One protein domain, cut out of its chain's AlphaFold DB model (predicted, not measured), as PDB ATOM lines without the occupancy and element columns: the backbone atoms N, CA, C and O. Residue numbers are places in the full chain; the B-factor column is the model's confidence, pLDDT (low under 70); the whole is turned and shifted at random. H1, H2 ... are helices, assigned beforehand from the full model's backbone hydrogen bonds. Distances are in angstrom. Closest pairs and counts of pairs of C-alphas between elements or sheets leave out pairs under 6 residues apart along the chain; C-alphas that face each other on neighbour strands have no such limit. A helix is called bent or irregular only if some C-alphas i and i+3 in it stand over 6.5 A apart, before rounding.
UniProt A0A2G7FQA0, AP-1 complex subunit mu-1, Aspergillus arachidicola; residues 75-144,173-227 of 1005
ATOM      1  N   ASP A  75    -177.198 164.861  -4.051       65.38
ATOM      2  CA  ASP A  75    -176.090 164.976  -3.105       65.38
ATOM      3  C   ASP A  75    -175.620 163.584  -2.671       65.38
ATOM      4  O   ASP A  75    -176.416 162.667  -2.469       65.38
ATOM      5  N   TYR A  76    -174.301 163.413  -2.596       77.12
ATOM      6  CA  TYR A  76    -173.701 162.176  -2.114       77.12
ATOM      7  C   TYR A  76    -173.644 162.244  -0.582       77.12
ATOM      8  O   TYR A  76    -173.097 163.227  -0.074       77.12
ATOM      9  N   PRO A  77    -174.208 161.266   0.150       77.00
ATOM     10  CA  PRO A  77    -174.203 161.288   1.606       77.00
ATOM     11  C   PRO A  77    -172.764 161.164   2.118       77.00
ATOM     12  O   PRO A  77    -172.004 160.308   1.668       77.00
ATOM     13  N   VAL A  78    -172.381 162.048   3.037       79.06
ATOM     14  CA  VAL A  78    -171.043 162.103   3.635       79.06
ATOM     15  C   VAL A  78    -171.189 162.139   5.149       79.06
ATOM     16  O   VAL A  78    -172.050 162.855   5.656       79.06
ATOM     17  N   ASN A  79    -170.337 161.403   5.864       82.50
ATOM     18  CA  ASN A  79    -170.383 161.352   7.318       82.50
ATOM     19  C   ASN A  79    -170.035 162.700   7.973       82.50
ATOM     20  O   ASN A  79    -169.019 163.345   7.672       82.50
ATOM     21  N   THR A  80    -170.887 163.096   8.912       78.12
ATOM     22  CA  THR A  80    -170.731 164.282   9.757       78.12
ATOM     23  C   THR A  80    -170.629 163.939  11.239       78.12
ATOM     24  O   THR A  80    -170.297 164.829  12.014       78.12
ATOM     25  N   ASP A  81    -170.887 162.687  11.621       84.50
ATOM     26  CA  ASP A  81    -170.888 162.238  13.010       84.50
ATOM     27  C   ASP A  81    -169.451 161.941  13.493       84.50
ATOM     28  O   ASP A  81    -168.757 161.137  12.852       84.50
ATOM     29  N   PRO A  82    -168.970 162.602  14.568       84.50
ATOM     30  CA  PRO A  82    -167.653 162.338  15.145       84.50
ATOM     31  C   PRO A  82    -167.530 160.950  15.783       84.50
ATOM     32  O   PRO A  82    -166.454 160.370  15.696       84.50
ATOM     33  N   GLN A  83    -168.602 160.361  16.323       86.00
ATOM     34  CA  GLN A  83    -168.515 159.046  16.982       86.00
ATOM     35  C   GLN A  83    -168.143 157.941  15.987       86.00
ATOM     36  O   GLN A  83    -167.290 157.100  16.255       86.00
ATOM     37  N   VAL A  84    -168.699 158.016  14.775       87.81
ATOM     38  CA  VAL A  84    -168.379 157.101  13.666       87.81
ATOM     39  C   VAL A  84    -166.917 157.251  13.216       87.81
ATOM     40  O   VAL A  84    -166.305 156.292  12.740       87.81
ATOM     41  N   LEU A  85    -166.338 158.450  13.354       89.62
ATOM     42  CA  LEU A  85    -164.924 158.689  13.065       89.62
ATOM     43  C   LEU A  85    -164.020 158.099  14.152       89.62
ATOM     44  O   LEU A  85    -163.001 157.493  13.823       89.62
ATOM     45  N   ASP A  86    -164.397 158.234  15.418       89.88
ATOM     46  CA  ASP A  86    -163.636 157.693  16.545       89.88
ATOM     47  C   ASP A  86    -163.628 156.161  16.531       89.88
ATOM     48  O   ASP A  86    -162.563 155.550  16.634       89.88
ATOM     49  N   GLU A  87    -164.771 155.527  16.254       90.06
ATOM     50  CA  GLU A  87    -164.853 154.076  16.042       90.06
ATOM     51  C   GLU A  87    -163.953 153.597  14.896       90.06
ATOM     52  O   GLU A  87    -163.343 152.528  14.986       90.06
ATOM     53  N   PHE A  88    -163.841 154.379  13.816       91.94
ATOM     54  CA  PHE A  88    -162.922 154.073  12.721       91.94
ATOM     55  C   PHE A  88    -161.462 154.089  13.192       91.94
ATOM     56  O   PHE A  88    -160.713 153.158  12.885       91.94
ATOM     57  N   TYR A  89    -161.052 155.104  13.957       86.94
ATOM     58  CA  TYR A  89    -159.686 155.196  14.477       86.94
ATOM     59  C   TYR A  89    -159.376 154.104  15.508       86.94
ATOM     60  O   TYR A  89    -158.289 153.531  15.453       86.94
ATOM     61  N   ILE A  90    -160.332 153.734  16.366       87.44
ATOM     62  CA  ILE A  90    -160.208 152.594  17.293       87.44
ATOM     63  C   ILE A  90    -160.064 151.280  16.515       87.44
ATOM     64  O   ILE A  90    -159.203 150.455  16.811       87.44
ATOM     65  N   ARG A  91    -160.850 151.086  15.452       84.50
ATOM     66  CA  ARG A  91    -160.758 149.885  14.608       84.50
ATOM     67  C   ARG A  91    -159.442 149.800  13.838       84.50
ATOM     68  O   ARG A  91    -158.936 148.703  13.611       84.50
ATOM     69  N   MET A  92    -158.911 150.939  13.397       81.25
ATOM     70  CA  MET A  92    -157.674 151.006  12.618       81.25
ATOM     71  C   MET A  92    -156.417 150.901  13.494       81.25
ATOM     72  O   MET A  92    -155.448 150.276  13.070       81.25
ATOM     73  N   LEU A  93    -156.411 151.516  14.682       80.56
ATOM     74  CA  LEU A  93    -155.212 151.682  15.517       80.56
ATOM     75  C   LEU A  93    -155.257 150.907  16.848       80.56
ATOM     76  O   LEU A  93    -154.243 150.863  17.540       80.56
ATOM     77  N   GLY A  94    -156.378 150.259  17.182       77.81
ATOM     78  CA  GLY A  94    -156.579 149.523  18.434       77.81
ATOM     79  C   GLY A  94    -157.210 150.375  19.542       77.81
ATOM     80  O   GLY A  94    -157.681 151.487  19.299       77.81
ATOM     81  N   ASN A  95    -157.231 149.851  20.774       74.62
ATOM     82  CA  ASN A  95    -157.719 150.599  21.939       74.62
ATOM     83  C   ASN A  95    -156.965 151.933  22.090       74.62
ATOM     84  O   ASN A  95    -155.752 151.979  21.904       74.62
ATOM     85  N   ASP A  96    -157.703 153.001  22.410       80.19
ATOM     86  CA  ASP A  96    -157.235 154.398  22.449       80.19
ATOM     87  C   ASP A  96    -156.802 154.989  21.085       80.19
ATOM     88  O   ASP A  96    -156.174 156.052  21.022       80.19
ATOM     89  N   GLY A  97    -157.168 154.336  19.975       76.31
ATOM     90  CA  GLY A  97    -156.965 154.812  18.601       76.31
ATOM     91  C   GLY A  97    -157.521 156.212  18.321       76.31
ATOM     92  O   GLY A  97    -156.922 156.993  17.583       76.31
ATOM     93  N   ASP A  98    -158.646 156.553  18.939       81.25
ATOM     94  CA  ASP A  98    -159.343 157.841  18.867       81.25
ATOM     95  C   ASP A  98    -158.576 158.994  19.536       81.25
ATOM     96  O   ASP A  98    -158.725 160.147  19.122       81.25
ATOM     97  N   LYS A  99    -157.726 158.684  20.524       83.75
ATOM     98  CA  LYS A  99    -156.922 159.649  21.301       83.75
ATOM     99  C   LYS A  99    -155.543 159.912  20.688       83.75
ATOM    100  O   LYS A  99    -154.785 160.758  21.173       83.75
ATOM    101  N   LEU A 100    -155.179 159.172  19.638       76.56
ATOM    102  CA  LEU A 100    -153.874 159.266  18.976       76.56
ATOM    103  C   LEU A 100    -153.713 160.530  18.122       76.56
ATOM    104  O   LEU A 100    -152.579 160.942  17.893       76.56
ATOM    105  N   LEU A 101    -154.803 161.138  17.665       82.88
ATOM    106  CA  LEU A 101    -154.797 162.376  16.888       82.88
ATOM    107  C   LEU A 101    -155.822 163.351  17.468       82.88
ATOM    108  O   LEU A 101    -156.893 162.925  17.901       82.88
ATOM    109  N   SER A 102    -155.539 164.651  17.416       85.75
ATOM    110  CA  SER A 102    -156.539 165.673  17.744       85.75
ATOM    111  C   SER A 102    -157.768 165.582  16.823       85.75
ATOM    112  O   SER A 102    -157.665 165.188  15.656       85.75
ATOM    113  N   ASP A 103    -158.944 165.987  17.311       82.12
ATOM    114  CA  ASP A 103    -160.195 165.933  16.534       82.12
ATOM    115  C   ASP A 103    -160.112 166.706  15.211       82.12
ATOM    116  O   ASP A 103    -160.688 166.301  14.198       82.12
ATOM    117  N   GLU A 104    -159.336 167.790  15.183       80.88
ATOM    118  CA  GLU A 104    -159.070 168.550  13.966       80.88
ATOM    119  C   GLU A 104    -158.217 167.751  12.966       80.88
ATOM    120  O   GLU A 104    -158.584 167.664  11.789       80.88
ATOM    121  N   THR A 105    -157.121 167.112  13.402       84.00
ATOM    122  CA  THR A 105    -156.277 166.281  12.522       84.00
ATOM    123  C   THR A 105    -157.017 165.048  12.012       84.00
ATOM    124  O   THR A 105    -156.868 164.718  10.830       84.00
ATOM    125  N   LYS A 106    -157.868 164.420  12.838       87.81
ATOM    126  CA  LYS A 106    -158.731 163.296  12.430       87.81
ATOM    127  C   LYS A 106    -159.629 163.686  11.256       87.81
ATOM    128  O   LYS A 106    -159.614 163.035  10.210       87.81
ATOM    129  N   TRP A 107    -160.356 164.798  11.377       86.88
ATOM    130  CA  TRP A 107    -161.254 165.262  10.316       86.88
ATOM    131  C   TRP A 107    -160.522 165.774   9.074       86.88
ATOM    132  O   TRP A 107    -161.000 165.569   7.953       86.88
ATOM    133  N   LEU A 108    -159.369 166.423   9.240       86.94
ATOM    134  CA  LEU A 108    -158.550 166.892   8.121       86.94
ATOM    135  C   LEU A 108    -157.985 165.729   7.304       86.94
ATOM    136  O   LEU A 108    -158.019 165.796   6.076       86.94
ATOM    137  N   ALA A 109    -157.515 164.660   7.955       87.75
ATOM    138  CA  ALA A 109    -156.934 163.499   7.284       87.75
ATOM    139  C   ALA A 109    -157.947 162.775   6.377       87.75
ATOM    140  O   ALA A 109    -157.591 162.369   5.268       87.75
ATOM    141  N   VAL A 110    -159.215 162.688   6.798       90.12
ATOM    142  CA  VAL A 110    -160.299 162.013   6.055       90.12
ATOM    143  C   VAL A 110    -161.025 162.900   5.031       90.12
ATOM    144  O   VAL A 110    -161.961 162.442   4.373       90.12
ATOM    145  N   THR A 111    -160.619 164.166   4.863       88.12
ATOM    146  CA  THR A 111    -161.287 165.120   3.957       88.12
ATOM    147  C   THR A 111    -160.533 165.311   2.644       88.12
ATOM    148  O   THR A 111    -159.447 165.885   2.616       88.12
ATOM    149  N   HIS A 112    -161.140 164.899   1.525       87.31
ATOM    150  CA  HIS A 112    -160.564 165.037   0.184       87.31
ATOM    151  C   HIS A 112    -160.851 166.409  -0.445       87.31
ATOM    152  O   HIS A 112    -161.933 166.967  -0.275       87.31
ATOM    153  N   LYS A 113    -159.951 166.914  -1.303       82.75
ATOM    154  CA  LYS A 113    -160.086 168.215  -1.996       82.75
ATOM    155  C   LYS A 113    -161.400 168.416  -2.765       82.75
ATOM    156  O   LYS A 113    -161.865 169.537  -2.922       82.75
ATOM    157  N   SER A 114    -162.015 167.361  -3.294       79.00
ATOM    158  CA  SER A 114    -163.298 167.501  -4.009       79.00
ATOM    159  C   SER A 114    -164.496 167.741  -3.079       79.00
ATOM    160  O   SER A 114    -165.560 168.152  -3.557       79.00
ATOM    161  N   PHE A 115    -164.338 167.500  -1.773       80.12
ATOM    162  CA  PHE A 115    -165.317 167.864  -0.758       80.12
ATOM    163  C   PHE A 115    -165.360 169.385  -0.617       80.12
ATOM    164  O   PHE A 115    -164.340 170.036  -0.396       80.12
ATOM    165  N   ASP A 116    -166.542 169.955  -0.855       71.94
ATOM    166  CA  ASP A 116    -166.772 171.403  -0.908       71.94
ATOM    167  C   ASP A 116    -165.741 172.181  -1.761       71.94
ATOM    168  O   ASP A 116    -165.397 173.327  -1.478       71.94
ATOM    169  N   GLN A 117    -165.211 171.538  -2.813       68.06
ATOM    170  CA  GLN A 117    -164.220 172.101  -3.742       68.06
ATOM    171  C   GLN A 117    -162.938 172.638  -3.076       68.06
ATOM    172  O   GLN A 117    -162.330 173.585  -3.577       68.06
ATOM    173  N   GLY A 118    -162.524 172.050  -1.951       63.22
ATOM    174  CA  GLY A 118    -161.275 172.399  -1.270       63.22
ATOM    175  C   GLY A 118    -161.363 173.715  -0.505       63.22
ATOM    176  O   GLY A 118    -160.341 174.311  -0.177       63.22
ATOM    177  N   ARG A 119    -162.589 174.186  -0.241       65.75
ATOM    178  CA  ARG A 119    -162.850 175.389   0.559       65.75
ATOM    179  C   ARG A 119    -162.682 175.152   2.063       65.75
ATOM    180  O   ARG A 119    -162.496 176.112   2.805       65.75
ATOM    181  N   ARG A 120    -162.728 173.889   2.499       69.88
ATOM    182  CA  ARG A 120    -162.337 173.433   3.844       69.88
ATOM    183  C   ARG A 120    -160.918 172.881   3.810       69.88
ATOM    184  O   ARG A 120    -160.437 172.541   2.734       69.88
ATOM    185  N   GLY A 121    -160.260 172.768   4.964       70.00
ATOM    186  CA  GLY A 121    -158.970 172.079   5.047       70.00
ATOM    187  C   GLY A 121    -159.083 170.650   4.502       70.00
ATOM    188  O   GLY A 121    -160.051 169.951   4.794       70.00
ATOM    189  N   PHE A 122    -158.131 170.254   3.658       75.31
ATOM    190  CA  PHE A 122    -158.130 168.969   2.962       75.31
ATOM    191  C   PHE A 122    -156.763 168.299   3.055       75.31
ATOM    192  O   PHE A 122    -155.742 168.923   3.356       75.31
ATOM    193  N   ASN A 123    -156.762 167.006   2.780       83.25
ATOM    194  CA  ASN A 123    -155.692 166.101   3.141       83.25
ATOM    195  C   ASN A 123    -154.442 166.121   2.245       83.25
ATOM    196  O   ASN A 123    -153.460 165.497   2.625       83.25
ATOM    197  N   ASP A 124    -154.397 166.874   1.138       78.25
ATOM    198  CA  ASP A 124    -153.282 166.838   0.169       78.25
ATOM    199  C   ASP A 124    -151.886 167.016   0.799       78.25
ATOM    200  O   ASP A 124    -150.950 166.327   0.399       78.25
ATOM    201  N   ARG A 125    -151.711 167.914   1.785       75.44
ATOM    202  CA  ARG A 125    -150.405 168.112   2.455       75.44
ATOM    203  C   ARG A 125    -150.042 166.952   3.381       75.44
ATOM    204  O   ARG A 125    -148.886 166.543   3.403       75.44
ATOM    205  N   LEU A 126    -151.017 166.412   4.111       80.06
ATOM    206  CA  LEU A 126    -150.833 165.250   4.983       80.06
ATOM    207  C   LEU A 126    -150.581 163.987   4.156       80.06
ATOM    208  O   LEU A 126    -149.688 163.216   4.475       80.06
ATOM    209  N   ALA A 127    -151.310 163.810   3.055       78.88
ATOM    210  CA  ALA A 127    -151.112 162.728   2.101       78.88
ATOM    211  C   ALA A 127    -149.755 162.837   1.414       78.88
ATOM    212  O   ALA A 127    -149.069 161.834   1.250       78.88
ATOM    213  N   PHE A 128    -149.343 164.054   1.048       74.62
ATOM    214  CA  PHE A 128    -148.006 164.312   0.533       74.62
ATOM    215  C   PHE A 128    -146.944 163.945   1.564       74.62
ATOM    216  O   PHE A 128    -145.977 163.307   1.182       74.62
ATOM    217  N   LEU A 129    -147.131 164.272   2.846       68.00
ATOM    218  CA  LEU A 129    -146.203 163.918   3.924       68.00
ATOM    219  C   LEU A 129    -146.216 162.431   4.278       68.00
ATOM    220  O   LEU A 129    -145.156 161.893   4.552       68.00
ATOM    221  N   GLY A 130    -147.349 161.736   4.219       62.47
ATOM    222  CA  GLY A 130    -147.391 160.280   4.359       62.47
ATOM    223  C   GLY A 130    -146.722 159.584   3.178       62.47
ATOM    224  O   GLY A 130    -145.932 158.666   3.369       62.47
ATOM    225  N   PHE A 131    -146.945 160.079   1.960       62.88
ATOM    226  CA  PHE A 131    -146.262 159.613   0.753       62.88
ATOM    227  C   PHE A 131    -144.750 159.918   0.789       62.88
ATOM    228  O   PHE A 131    -143.940 159.054   0.458       62.88
ATOM    229  N   PHE A 132    -144.349 161.112   1.244       47.19
ATOM    230  CA  PHE A 132    -142.946 161.502   1.425       47.19
ATOM    231  C   PHE A 132    -142.295 160.807   2.617       47.19
ATOM    232  O   PHE A 132    -141.137 160.466   2.501       47.19
ATOM    233  N   GLY A 133    -142.988 160.519   3.717       49.09
ATOM    234  CA  GLY A 133    -142.440 159.755   4.846       49.09
ATOM    235  C   GLY A 133    -142.037 158.331   4.448       49.09
ATOM    236  O   GLY A 133    -141.091 157.781   4.995       49.09
ATOM    237  N   HIS A 134    -142.678 157.768   3.416       45.62
ATOM    238  CA  HIS A 134    -142.274 156.502   2.787       45.62
ATOM    239  C   HIS A 134    -141.147 156.685   1.738       45.62
ATOM    240  O   HIS A 134    -140.360 155.767   1.472       45.62
ATOM    241  N   GLY A 135    -141.047 157.875   1.130       40.34
ATOM    242  CA  GLY A 135    -140.071 158.233   0.087       40.34
ATOM    243  C   GLY A 135    -138.826 159.006   0.554       40.34
ATOM    244  O   GLY A 135    -137.881 159.146  -0.221       40.34
ATOM    245  N   ALA A 136    -138.797 159.490   1.792       32.56
ATOM    246  CA  ALA A 136    -137.792 160.381   2.350       32.56
ATOM    247  C   ALA A 136    -137.502 160.003   3.810       32.56
ATOM    248  O   ALA A 136    -138.077 160.548   4.745       32.56
ATOM    249  N   GLU A 137    -136.515 159.133   3.990       32.97
ATOM    250  CA  GLU A 137    -135.478 159.451   4.969       32.97
ATOM    251  C   GLU A 137    -134.714 160.701   4.487       32.97
ATOM    252  O   GLU A 137    -134.695 161.000   3.283       32.97
ATOM    253  N   PRO A 138    -134.136 161.490   5.401       37.00
ATOM    254  CA  PRO A 138    -133.696 162.848   5.127       37.00
ATOM    255  C   PRO A 138    -132.600 162.886   4.059       37.00
ATOM    256  O   PRO A 138    -131.423 162.694   4.336       37.00
ATOM    257  N   ARG A 139    -132.956 163.339   2.854       31.67
ATOM    258  CA  ARG A 139    -132.009 163.894   1.868       31.67
ATOM    259  C   ARG A 139    -131.343 165.212   2.328       31.67
ATOM    260  O   ARG A 139    -130.928 165.995   1.480       31.67
ATOM    261  N   LYS A 140    -131.267 165.517   3.632       29.47
ATOM    262  CA  LYS A 140    -130.771 166.816   4.139       29.47
ATOM    263  C   LYS A 140    -130.070 166.827   5.511       29.47
ATOM    264  O   LYS A 140    -129.881 167.916   6.038       29.47
ATOM    265  N   CYS A 141    -129.643 165.699   6.087       27.84
ATOM    266  CA  CYS A 141    -128.827 165.751   7.323       27.84
ATOM    267  C   CYS A 141    -127.487 165.010   7.259       27.84
ATOM    268  O   CYS A 141    -126.791 164.882   8.257       27.84
ATOM    269  N   CYS A 142    -127.055 164.624   6.063       35.69
ATOM    270  CA  CYS A 142    -125.631 164.565   5.777       35.69
ATOM    271  C   CYS A 142    -125.337 165.789   4.905       35.69
ATOM    272  O   CYS A 142    -125.947 165.919   3.846       35.69
ATOM    273  N   ILE A 143    -124.421 166.662   5.350       35.28
ATOM    274  CA  ILE A 143    -123.645 167.654   4.559       35.28
ATOM    275  C   ILE A 143    -123.814 169.156   4.906       35.28
ATOM    276  O   ILE A 143    -123.001 169.943   4.433       35.28
ATOM    277  N   HIS A 144    -124.682 169.620   5.819       30.19
ATOM    278  CA  HIS A 144    -124.541 171.000   6.350       30.19
ATOM    279  C   HIS A 144    -124.447 171.062   7.879       30.19
ATOM    280  O   HIS A 144    -125.352 170.639   8.586       30.19
ATOM    281  N   LEU A 173    -144.811 147.421  -3.326       43.69
ATOM    282  CA  LEU A 173    -145.601 147.097  -2.122       43.69
ATOM    283  C   LEU A 173    -146.547 148.223  -1.667       43.69
ATOM    284  O   LEU A 173    -147.347 148.034  -0.759       43.69
ATOM    285  N   ILE A 174    -146.447 149.400  -2.286       53.81
ATOM    286  CA  ILE A 174    -147.182 150.618  -1.914       53.81
ATOM    287  C   ILE A 174    -148.015 151.087  -3.125       53.81
ATOM    288  O   ILE A 174    -148.104 152.267  -3.478       53.81
ATOM    289  N   GLY A 175    -148.590 150.120  -3.846       56.09
ATOM    290  CA  GLY A 175    -149.457 150.390  -4.982       56.09
ATOM    291  C   GLY A 175    -150.738 151.081  -4.520       56.09
ATOM    292  O   GLY A 175    -151.367 150.671  -3.546       56.09
ATOM    293  N   LYS A 176    -151.174 152.118  -5.245       67.38
ATOM    294  CA  LYS A 176    -152.427 152.839  -4.944       67.38
ATOM    295  C   LYS A 176    -153.641 151.896  -4.858       67.38
ATOM    296  O   LYS A 176    -154.539 152.158  -4.077       67.38
ATOM    297  N   ALA A 177    -153.636 150.794  -5.609       73.50
ATOM    298  CA  ALA A 177    -154.694 149.783  -5.575       73.50
ATOM    299  C   ALA A 177    -154.724 148.985  -4.253       73.50
ATOM    300  O   ALA A 177    -155.781 148.825  -3.659       73.50
ATOM    301  N   GLN A 178    -153.565 148.562  -3.740       71.50
ATOM    302  CA  GLN A 178    -153.461 147.776  -2.499       71.50
ATOM    303  C   GLN A 178    -153.807 148.619  -1.262       71.50
ATOM    304  O   GLN A 178    -154.489 148.163  -0.349       71.50
ATOM    305  N   LEU A 179    -153.388 149.889  -1.248       72.38
ATOM    306  CA  LEU A 179    -153.770 150.834  -0.193       72.38
ATOM    307  C   LEU A 179    -155.264 151.161  -0.212       72.38
ATOM    308  O   LEU A 179    -155.860 151.368   0.844       72.38
ATOM    309  N   ALA A 180    -155.870 151.203  -1.399       78.69
ATOM    310  CA  ALA A 180    -157.310 151.361  -1.527       78.69
ATOM    311  C   ALA A 180    -158.065 150.147  -0.971       78.69
ATOM    312  O   ALA A 180    -159.044 150.332  -0.255       78.69
ATOM    313  N   GLU A 181    -157.593 148.932  -1.250       80.75
ATOM    314  CA  GLU A 181    -158.163 147.684  -0.727       80.75
ATOM    315  C   GLU A 181    -158.078 147.620   0.808       80.75
ATOM    316  O   GLU A 181    -159.067 147.339   1.488       80.75
ATOM    317  N   LEU A 182    -156.931 148.002   1.377       77.19
ATOM    318  CA  LEU A 182    -156.757 148.104   2.828       77.19
ATOM    319  C   LEU A 182    -157.720 149.129   3.445       77.19
ATOM    320  O   LEU A 182    -158.377 148.854   4.448       77.19
ATOM    321  N   ALA A 183    -157.844 150.303   2.827       82.44
ATOM    322  CA  ALA A 183    -158.775 151.337   3.261       82.44
ATOM    323  C   ALA A 183    -160.241 150.873   3.209       82.44
ATOM    324  O   ALA A 183    -161.034 151.254   4.071       82.44
ATOM    325  N   GLN A 184    -160.608 150.031   2.238       85.25
ATOM    326  CA  GLN A 184    -161.940 149.423   2.175       85.25
ATOM    327  C   GLN A 184    -162.168 148.435   3.323       85.25
ATOM    328  O   GLN A 184    -163.239 148.469   3.926       85.25
ATOM    329  N   LYS A 185    -161.160 147.628   3.686       82.62
ATOM    330  CA  LYS A 185    -161.236 146.670   4.804       82.62
ATOM    331  C   LYS A 185    -161.494 147.343   6.157       82.62
ATOM    332  O   LYS A 185    -162.253 146.817   6.962       82.62
ATOM    333  N   TYR A 186    -160.913 148.521   6.389       82.75
ATOM    334  CA  TYR A 186    -161.184 149.329   7.590       82.75
ATOM    335  C   TYR A 186    -162.447 150.191   7.482       82.75
ATOM    336  O   TYR A 186    -162.736 150.981   8.375       82.75
ATOM    337  N   GLU A 187    -163.217 150.040   6.403       87.25
ATOM    338  CA  GLU A 187    -164.421 150.815   6.115       87.25
ATOM    339  C   GLU A 187    -164.184 152.335   6.037       87.25
ATOM    340  O   GLU A 187    -165.095 153.119   6.304       87.25
ATOM    341  N   LEU A 188    -162.997 152.777   5.594       87.88
ATOM    342  CA  LEU A 188    -162.649 154.202   5.474       87.88
ATOM    343  C   LEU A 188    -163.678 154.982   4.633       87.88
ATOM    344  O   LEU A 188    -163.906 156.166   4.862       87.88
ATOM    345  N   GLN A 189    -164.351 154.317   3.689       87.00
ATOM    346  CA  GLN A 189    -165.426 154.912   2.891       87.00
ATOM    347  C   GLN A 189    -166.594 155.469   3.723       87.00
ATOM    348  O   GLN A 189    -167.252 156.400   3.263       87.00
ATOM    349  N   LYS A 190    -166.854 154.922   4.920       86.25
ATOM    350  CA  LYS A 190    -167.938 155.373   5.805       86.25
ATOM    351  C   LYS A 190    -167.610 156.715   6.456       86.25
ATOM    352  O   LYS A 190    -168.524 157.480   6.726       86.25
ATOM    353  N   VAL A 191    -166.329 157.027   6.655       89.38
ATOM    354  CA  VAL A 191    -165.865 158.270   7.298       89.38
ATOM    355  C   VAL A 191    -165.279 159.289   6.315       89.38
ATOM    356  O   VAL A 191    -165.142 160.467   6.648       89.38
ATOM    357  N   LEU A 192    -164.960 158.861   5.091       88.81
ATOM    358  CA  LEU A 192    -164.369 159.687   4.041       88.81
ATOM    359  C   LEU A 192    -165.290 160.848   3.641       88.81
ATOM    360  O   LEU A 192    -166.400 160.654   3.134       88.81
ATOM    361  N   ARG A 193    -164.775 162.078   3.736       88.56
ATOM    362  CA  ARG A 193    -165.451 163.262   3.202       88.56
ATOM    363  C   ARG A 193    -165.033 163.501   1.760       88.56
ATOM    364  O   ARG A 193    -163.978 164.069   1.479       88.56
ATOM    365  N   TRP A 194    -165.876 163.053   0.828       88.38
ATOM    366  CA  TRP A 194    -165.605 163.100  -0.609       88.38
ATOM    367  C   TRP A 194    -166.862 163.377  -1.437       88.38
ATOM    368  O   TRP A 194    -167.940 162.866  -1.157       88.38
ATOM    369  N   SER A 195    -166.717 164.164  -2.510       85.44
ATOM    370  CA  SER A 195    -167.756 164.332  -3.534       85.44
ATOM    371  C   SER A 195    -167.313 163.615  -4.818       85.44
ATOM    372  O   SER A 195    -166.375 164.102  -5.468       85.44
ATOM    373  N   PRO A 196    -167.936 162.479  -5.203       84.00
ATOM    374  CA  PRO A 196    -167.568 161.747  -6.416       84.00
ATOM    375  C   PRO A 196    -167.812 162.576  -7.680       84.00
ATOM    376  O   PRO A 196    -168.569 163.550  -7.673       84.00
ATOM    377  N   ARG A 197    -167.243 162.177  -8.822       78.88
ATOM    378  CA  ARG A 197    -167.560 162.782 -10.132       78.88
ATOM    379  C   ARG A 197    -168.865 162.233 -10.729       78.88
ATOM    380  O   ARG A 197    -169.601 162.984 -11.362       78.88
ATOM    381  N   LYS A 198    -169.175 160.961 -10.477       80.94
ATOM    382  CA  LYS A 198    -170.400 160.239 -10.858       80.94
ATOM    383  C   LYS A 198    -170.914 159.467  -9.623       80.94
ATOM    384  O   LYS A 198    -170.254 158.513  -9.228       80.94
ATOM    385  N   PRO A 199    -172.044 159.842  -8.979       76.44
ATOM    386  CA  PRO A 199    -172.480 159.204  -7.727       76.44
ATOM    387  C   PRO A 199    -172.888 157.745  -7.939       76.44
ATOM    388  O   PRO A 199    -172.657 156.911  -7.081       76.44
ATOM    389  N   ASN A 200    -173.439 157.443  -9.117       79.56
ATOM    390  CA  ASN A 200    -173.953 156.118  -9.459       79.56
ATOM    391  C   ASN A 200    -172.839 155.130  -9.854       79.56
ATOM    392  O   ASN A 200    -173.119 153.966 -10.099       79.56
ATOM    393  N   ASN A 201    -171.587 155.588  -9.985       82.00
ATOM    394  CA  ASN A 201    -170.443 154.735 -10.306       82.00
ATOM    395  C   ASN A 201    -169.168 155.309  -9.666       82.00
ATOM    396  O   ASN A 201    -168.474 156.163 -10.241       82.00
ATOM    397  N   LEU A 202    -168.876 154.832  -8.456       83.00
ATOM    398  CA  LEU A 202    -167.759 155.294  -7.628       83.00
ATOM    399  C   LEU A 202    -166.398 154.843  -8.173       83.00
ATOM    400  O   LEU A 202    -165.452 155.632  -8.146       83.00
ATOM    401  N   ALA A 203    -166.318 153.645  -8.762       80.50
ATOM    402  CA  ALA A 203    -165.112 153.131  -9.414       80.50
ATOM    403  C   ALA A 203    -164.645 154.070 -10.539       80.50
ATOM    404  O   ALA A 203    -163.518 154.561 -10.529       80.50
ATOM    405  N   SER A 204    -165.560 154.463 -11.433       79.88
ATOM    406  CA  SER A 204    -165.271 155.429 -12.508       79.88
ATOM    407  C   SER A 204    -164.994 156.855 -12.012       79.88
ATOM    408  O   SER A 204    -164.459 157.684 -12.750       79.88
ATOM    409  N   SER A 205    -165.376 157.157 -10.766       80.81
ATOM    410  CA  SER A 205    -165.055 158.415 -10.089       80.81
ATOM    411  C   SER A 205    -163.670 158.402  -9.438       80.81
ATOM    412  O   SER A 205    -163.242 159.450  -8.957       80.81
ATOM    413  N   GLY A 206    -162.974 157.258  -9.450       85.50
ATOM    414  CA  GLY A 206    -161.629 157.095  -8.907       85.50
ATOM    415  C   GLY A 206    -161.592 156.895  -7.393       85.50
ATOM    416  O   GLY A 206    -160.650 157.368  -6.763       85.50
ATOM    417  N   ILE A 207    -162.596 156.230  -6.802       87.69
ATOM    418  CA  ILE A 207    -162.658 155.984  -5.347       87.69
ATOM    419  C   ILE A 207    -161.370 155.346  -4.802       87.69
ATOM    420  O   ILE A 207    -160.898 155.758  -3.749       87.69
ATOM    421  N   GLU A 208    -160.743 154.428  -5.543       86.88
ATOM    422  CA  GLU A 208    -159.483 153.792  -5.136       86.88
ATOM    423  C   GLU A 208    -158.353 154.808  -4.933       86.88
ATOM    424  O   GLU A 208    -157.654 154.793  -3.923       86.88
ATOM    425  N   LEU A 209    -158.216 155.760  -5.860       84.69
ATOM    426  CA  LEU A 209    -157.212 156.815  -5.759       84.69
ATOM    427  C   LEU A 209    -157.453 157.691  -4.526       84.69
ATOM    428  O   LEU A 209    -156.500 158.075  -3.851       84.69
ATOM    429  N   VAL A 210    -158.720 157.997  -4.238       88.25
ATOM    430  CA  VAL A 210    -159.120 158.843  -3.108       88.25
ATOM    431  C   VAL A 210    -158.896 158.123  -1.781       88.25
ATOM    432  O   VAL A 210    -158.370 158.726  -0.848       88.25
ATOM    433  N   LEU A 211    -159.226 156.834  -1.696       89.69
ATOM    434  CA  LEU A 211    -158.996 156.013  -0.507       89.69
ATOM    435  C   LEU A 211    -157.505 155.843  -0.217       89.69
ATOM    436  O   LEU A 211    -157.079 156.083   0.909       89.69
ATOM    437  N   ALA A 212    -156.697 155.534  -1.232       86.12
ATOM    438  CA  ALA A 212    -155.250 155.438  -1.075       86.12
ATOM    439  C   ALA A 212    -154.631 156.774  -0.641       86.12
ATOM    440  O   ALA A 212    -153.813 156.814   0.272       86.12
ATOM    441  N   HIS A 213    -155.054 157.883  -1.257       86.50
ATOM    442  CA  HIS A 213    -154.622 159.232  -0.881       86.50
ATOM    443  C   HIS A 213    -154.969 159.571   0.575       86.50
ATOM    444  O   HIS A 213    -154.143 160.110   1.308       86.50
ATOM    445  N   THR A 214    -156.171 159.202   1.007       89.06
ATOM    446  CA  THR A 214    -156.651 159.428   2.375       89.06
ATOM    447  C   THR A 214    -155.905 158.553   3.380       89.06
ATOM    448  O   THR A 214    -155.545 159.024   4.454       89.06
ATOM    449  N   MET A 215    -155.570 157.316   3.010       85.81
ATOM    450  CA  MET A 215    -154.742 156.439   3.834       85.81
ATOM    451  C   MET A 215    -153.336 157.019   4.040       85.81
ATOM    452  O   MET A 215    -152.858 157.080   5.171       85.81
ATOM    453  N   TYR A 216    -152.704 157.557   2.987       83.62
ATOM    454  CA  TYR A 216    -151.445 158.295   3.148       83.62
ATOM    455  C   TYR A 216    -151.600 159.499   4.076       83.62
ATOM    456  O   TYR A 216    -150.691 159.787   4.845       83.62
ATOM    457  N   ALA A 217    -152.729 160.204   4.028       86.31
ATOM    458  CA  ALA A 217    -152.952 161.350   4.897       86.31
ATOM    459  C   ALA A 217    -153.067 160.977   6.369       86.31
ATOM    460  O   ALA A 217    -152.504 161.677   7.205       86.31
ATOM    461  N   ILE A 218    -153.753 159.877   6.682       86.19
ATOM    462  CA  ILE A 218    -153.861 159.365   8.051       86.19
ATOM    463  C   ILE A 218    -152.476 158.972   8.564       86.19
ATOM    464  O   ILE A 218    -152.072 159.407   9.639       86.19
ATOM    465  N   VAL A 219    -151.700 158.234   7.767       78.88
ATOM    466  CA  VAL A 219    -150.334 157.845   8.146       78.88
ATOM    467  C   VAL A 219    -149.418 159.064   8.290       78.88
ATOM    468  O   VAL A 219    -148.623 159.131   9.225       78.88
ATOM    469  N   GLY A 220    -149.547 160.056   7.408       78.19
ATOM    470  CA  GLY A 220    -148.834 161.331   7.498       78.19
ATOM    471  C   GLY A 220    -149.208 162.139   8.743       78.19
ATOM    472  O   GLY A 220    -148.322 162.696   9.384       78.19
ATOM    473  N   ALA A 221    -150.488 162.156   9.123       81.75
ATOM    474  CA  ALA A 221    -150.967 162.805  10.342       81.75
ATOM    475  C   ALA A 221    -150.404 162.125  11.599       81.75
ATOM    476  O   ALA A 221    -149.846 162.801  12.456       81.75
ATOM    477  N   ILE A 222    -150.443 160.790  11.662       77.94
ATOM    478  CA  ILE A 222    -149.861 160.008  12.767       77.94
ATOM    479  C   ILE A 222    -148.348 160.219  12.845       77.94
ATOM    480  O   ILE A 222    -147.801 160.432  13.924       77.94
ATOM    481  N   SER A 223    -147.668 160.218  11.697       69.38
ATOM    482  CA  SER A 223    -146.220 160.433  11.634       69.38
ATOM    483  C   SER A 223    -145.816 161.824  12.122       69.38
ATOM    484  O   SER A 223    -144.768 161.962  12.744       69.38
ATOM    485  N   LEU A 224    -146.637 162.846  11.862       70.88
ATOM    486  CA  LEU A 224    -146.412 164.212  12.336       70.88
ATOM    487  C   LEU A 224    -146.716 164.387  13.826       70.88
ATOM    488  O   LEU A 224    -145.963 165.065  14.515       70.88
ATOM    489  N   GLU A 225    -147.821 163.818  14.311       71.12
ATOM    490  CA  GLU A 225    -148.320 164.069  15.670       71.12
ATOM    491  C   GLU A 225    -147.689 163.128  16.712       71.12
ATOM    492  O   GLU A 225    -147.550 163.496  17.877       71.12
ATOM    493  N   LYS A 226    -147.273 161.920  16.302       62.88
ATOM    494  CA  LYS A 226    -146.736 160.865  17.187       62.88
ATOM    495  C   LYS A 226    -145.378 160.284  16.750       62.88
ATOM    496  O   LYS A 226    -144.779 159.533  17.519       62.88
ATOM    497  N   GLY A 227    -144.867 160.636  15.564       53.81
ATOM    498  CA  GLY A 227    -143.557 160.204  15.044       53.81
ATOM    499  C   GLY A 227    -143.557 158.854  14.297       53.81
ATOM    500  O   GLY A 227    -144.377 157.977  14.551       53.81
TER     501      GLY A 227
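What this domain is: This is residues 75 to 144 and 173 to 227 of the 1005 residues of the protein "AP-1 complex subunit mu-1" of Aspergillus arachidicola (UniProt A0A2G7FQA0). One long helix, H7, runs through the middle of a compact helical body; H4 and H5 cross it near right angles, and H2 packs on it at a slant. H1 lies away from H7 and meets the short H6 with residues 84 to 88, while a thin tail, residues 135 to 144, of which 135 belongs to H4, sticks out and makes the longest axis. The printed part has 125 residues with seven named helices, H1 to H7 in order along the chain, and no named strand; the class is all helix, with 69 residues in named elements. The whole is compact, with a radius of gyration of the C-alphas of 14.8 A, yet its outline is elongated at 53 by 32 by 30 A. Without the tail, the body of 115 residues spans 37 by 33 by 27 A.

Where its parts are: The printed part begins at Asp 75, with its C-alpha at (-176.090, 164.976, -3.105). H1 covers residues 82 to 93 and is 16.4 A long from first to last C-alpha, beginning at C-alpha 82 at (-167.653, 162.338, 15.145). H2 is residues 103 to 109, 10.1 A. H3, residues 115 to 118, is neither bent nor irregular, but only just: C-alphas 115 and 118 are 6.1 A apart. H4 is residues 124 to 135, 15.8 A. After the cut come H5, residues 176 to 185, 14.5 A, and H6, residues 188 to 191, 5.5 A. H7, the longest helix, is residues 207 to 226; it measures 28.0 A and ends at C-alpha 226 at (-146.736, 160.865, 17.187).

How they stand to each other: H7 is the hub and touches three other helices. H4 touches it about perpendicular, at 76 degrees; the closest C-alphas are those of Gly 130 and Gly 220, 3.6 A apart. H5 touches residues 208 to 215 of H7 alone, about perpendicular at 80 degrees, and the closest C-alphas, of Ala 180 and Ala 212, are 4.6 A apart. H2 touches residues 214 to 221 of H7 alone, at a steep tilt of 44 degrees, opposite ways; the closest C-alphas, of Ala 109 and Ala 217, are 5.1 A apart. H6 is close to H7 but not clearly touching, with the closest C-alphas, of Leu 188 and Leu 211, 7.2 A apart. H1 touches H6 with residues 84 to 88 alone, and the closest C-alphas are those of Leu 85 and Val 191, 5.9 A apart. H1 and H2 are close but not clearly touching, at a steep tilt of 69 degrees, only just short of about perpendicular; the C-alphas of Leu 85 and Lys 106 come closest, at 7.7 A. H1 and H7 are apart, and H3 touches no helix. In H1, H2, H4, H5 and H7 every O i to N i+4 pair is within hydrogen-bond range, while H3 and H6 are too short for such a pair.

The domain as a whole: The two C-alphas farthest apart are those of His 144 and Asn 200, at 54.0 A. Residues 145 to 172 are cut out, and C-alphas 144 and 173 are 33.0 A apart across the cut, on the link from H4 to H5. The link from H6 to H7 is long: residues 192 to 206 hold no named element, and their C-alphas lie 8 to 23 A from the mean of all C-alphas. The mean pLDDT of the printed part is 75.2, and 28 residues are under 70, among them residues 117 to 120, 129 to 144 and 173 to 176.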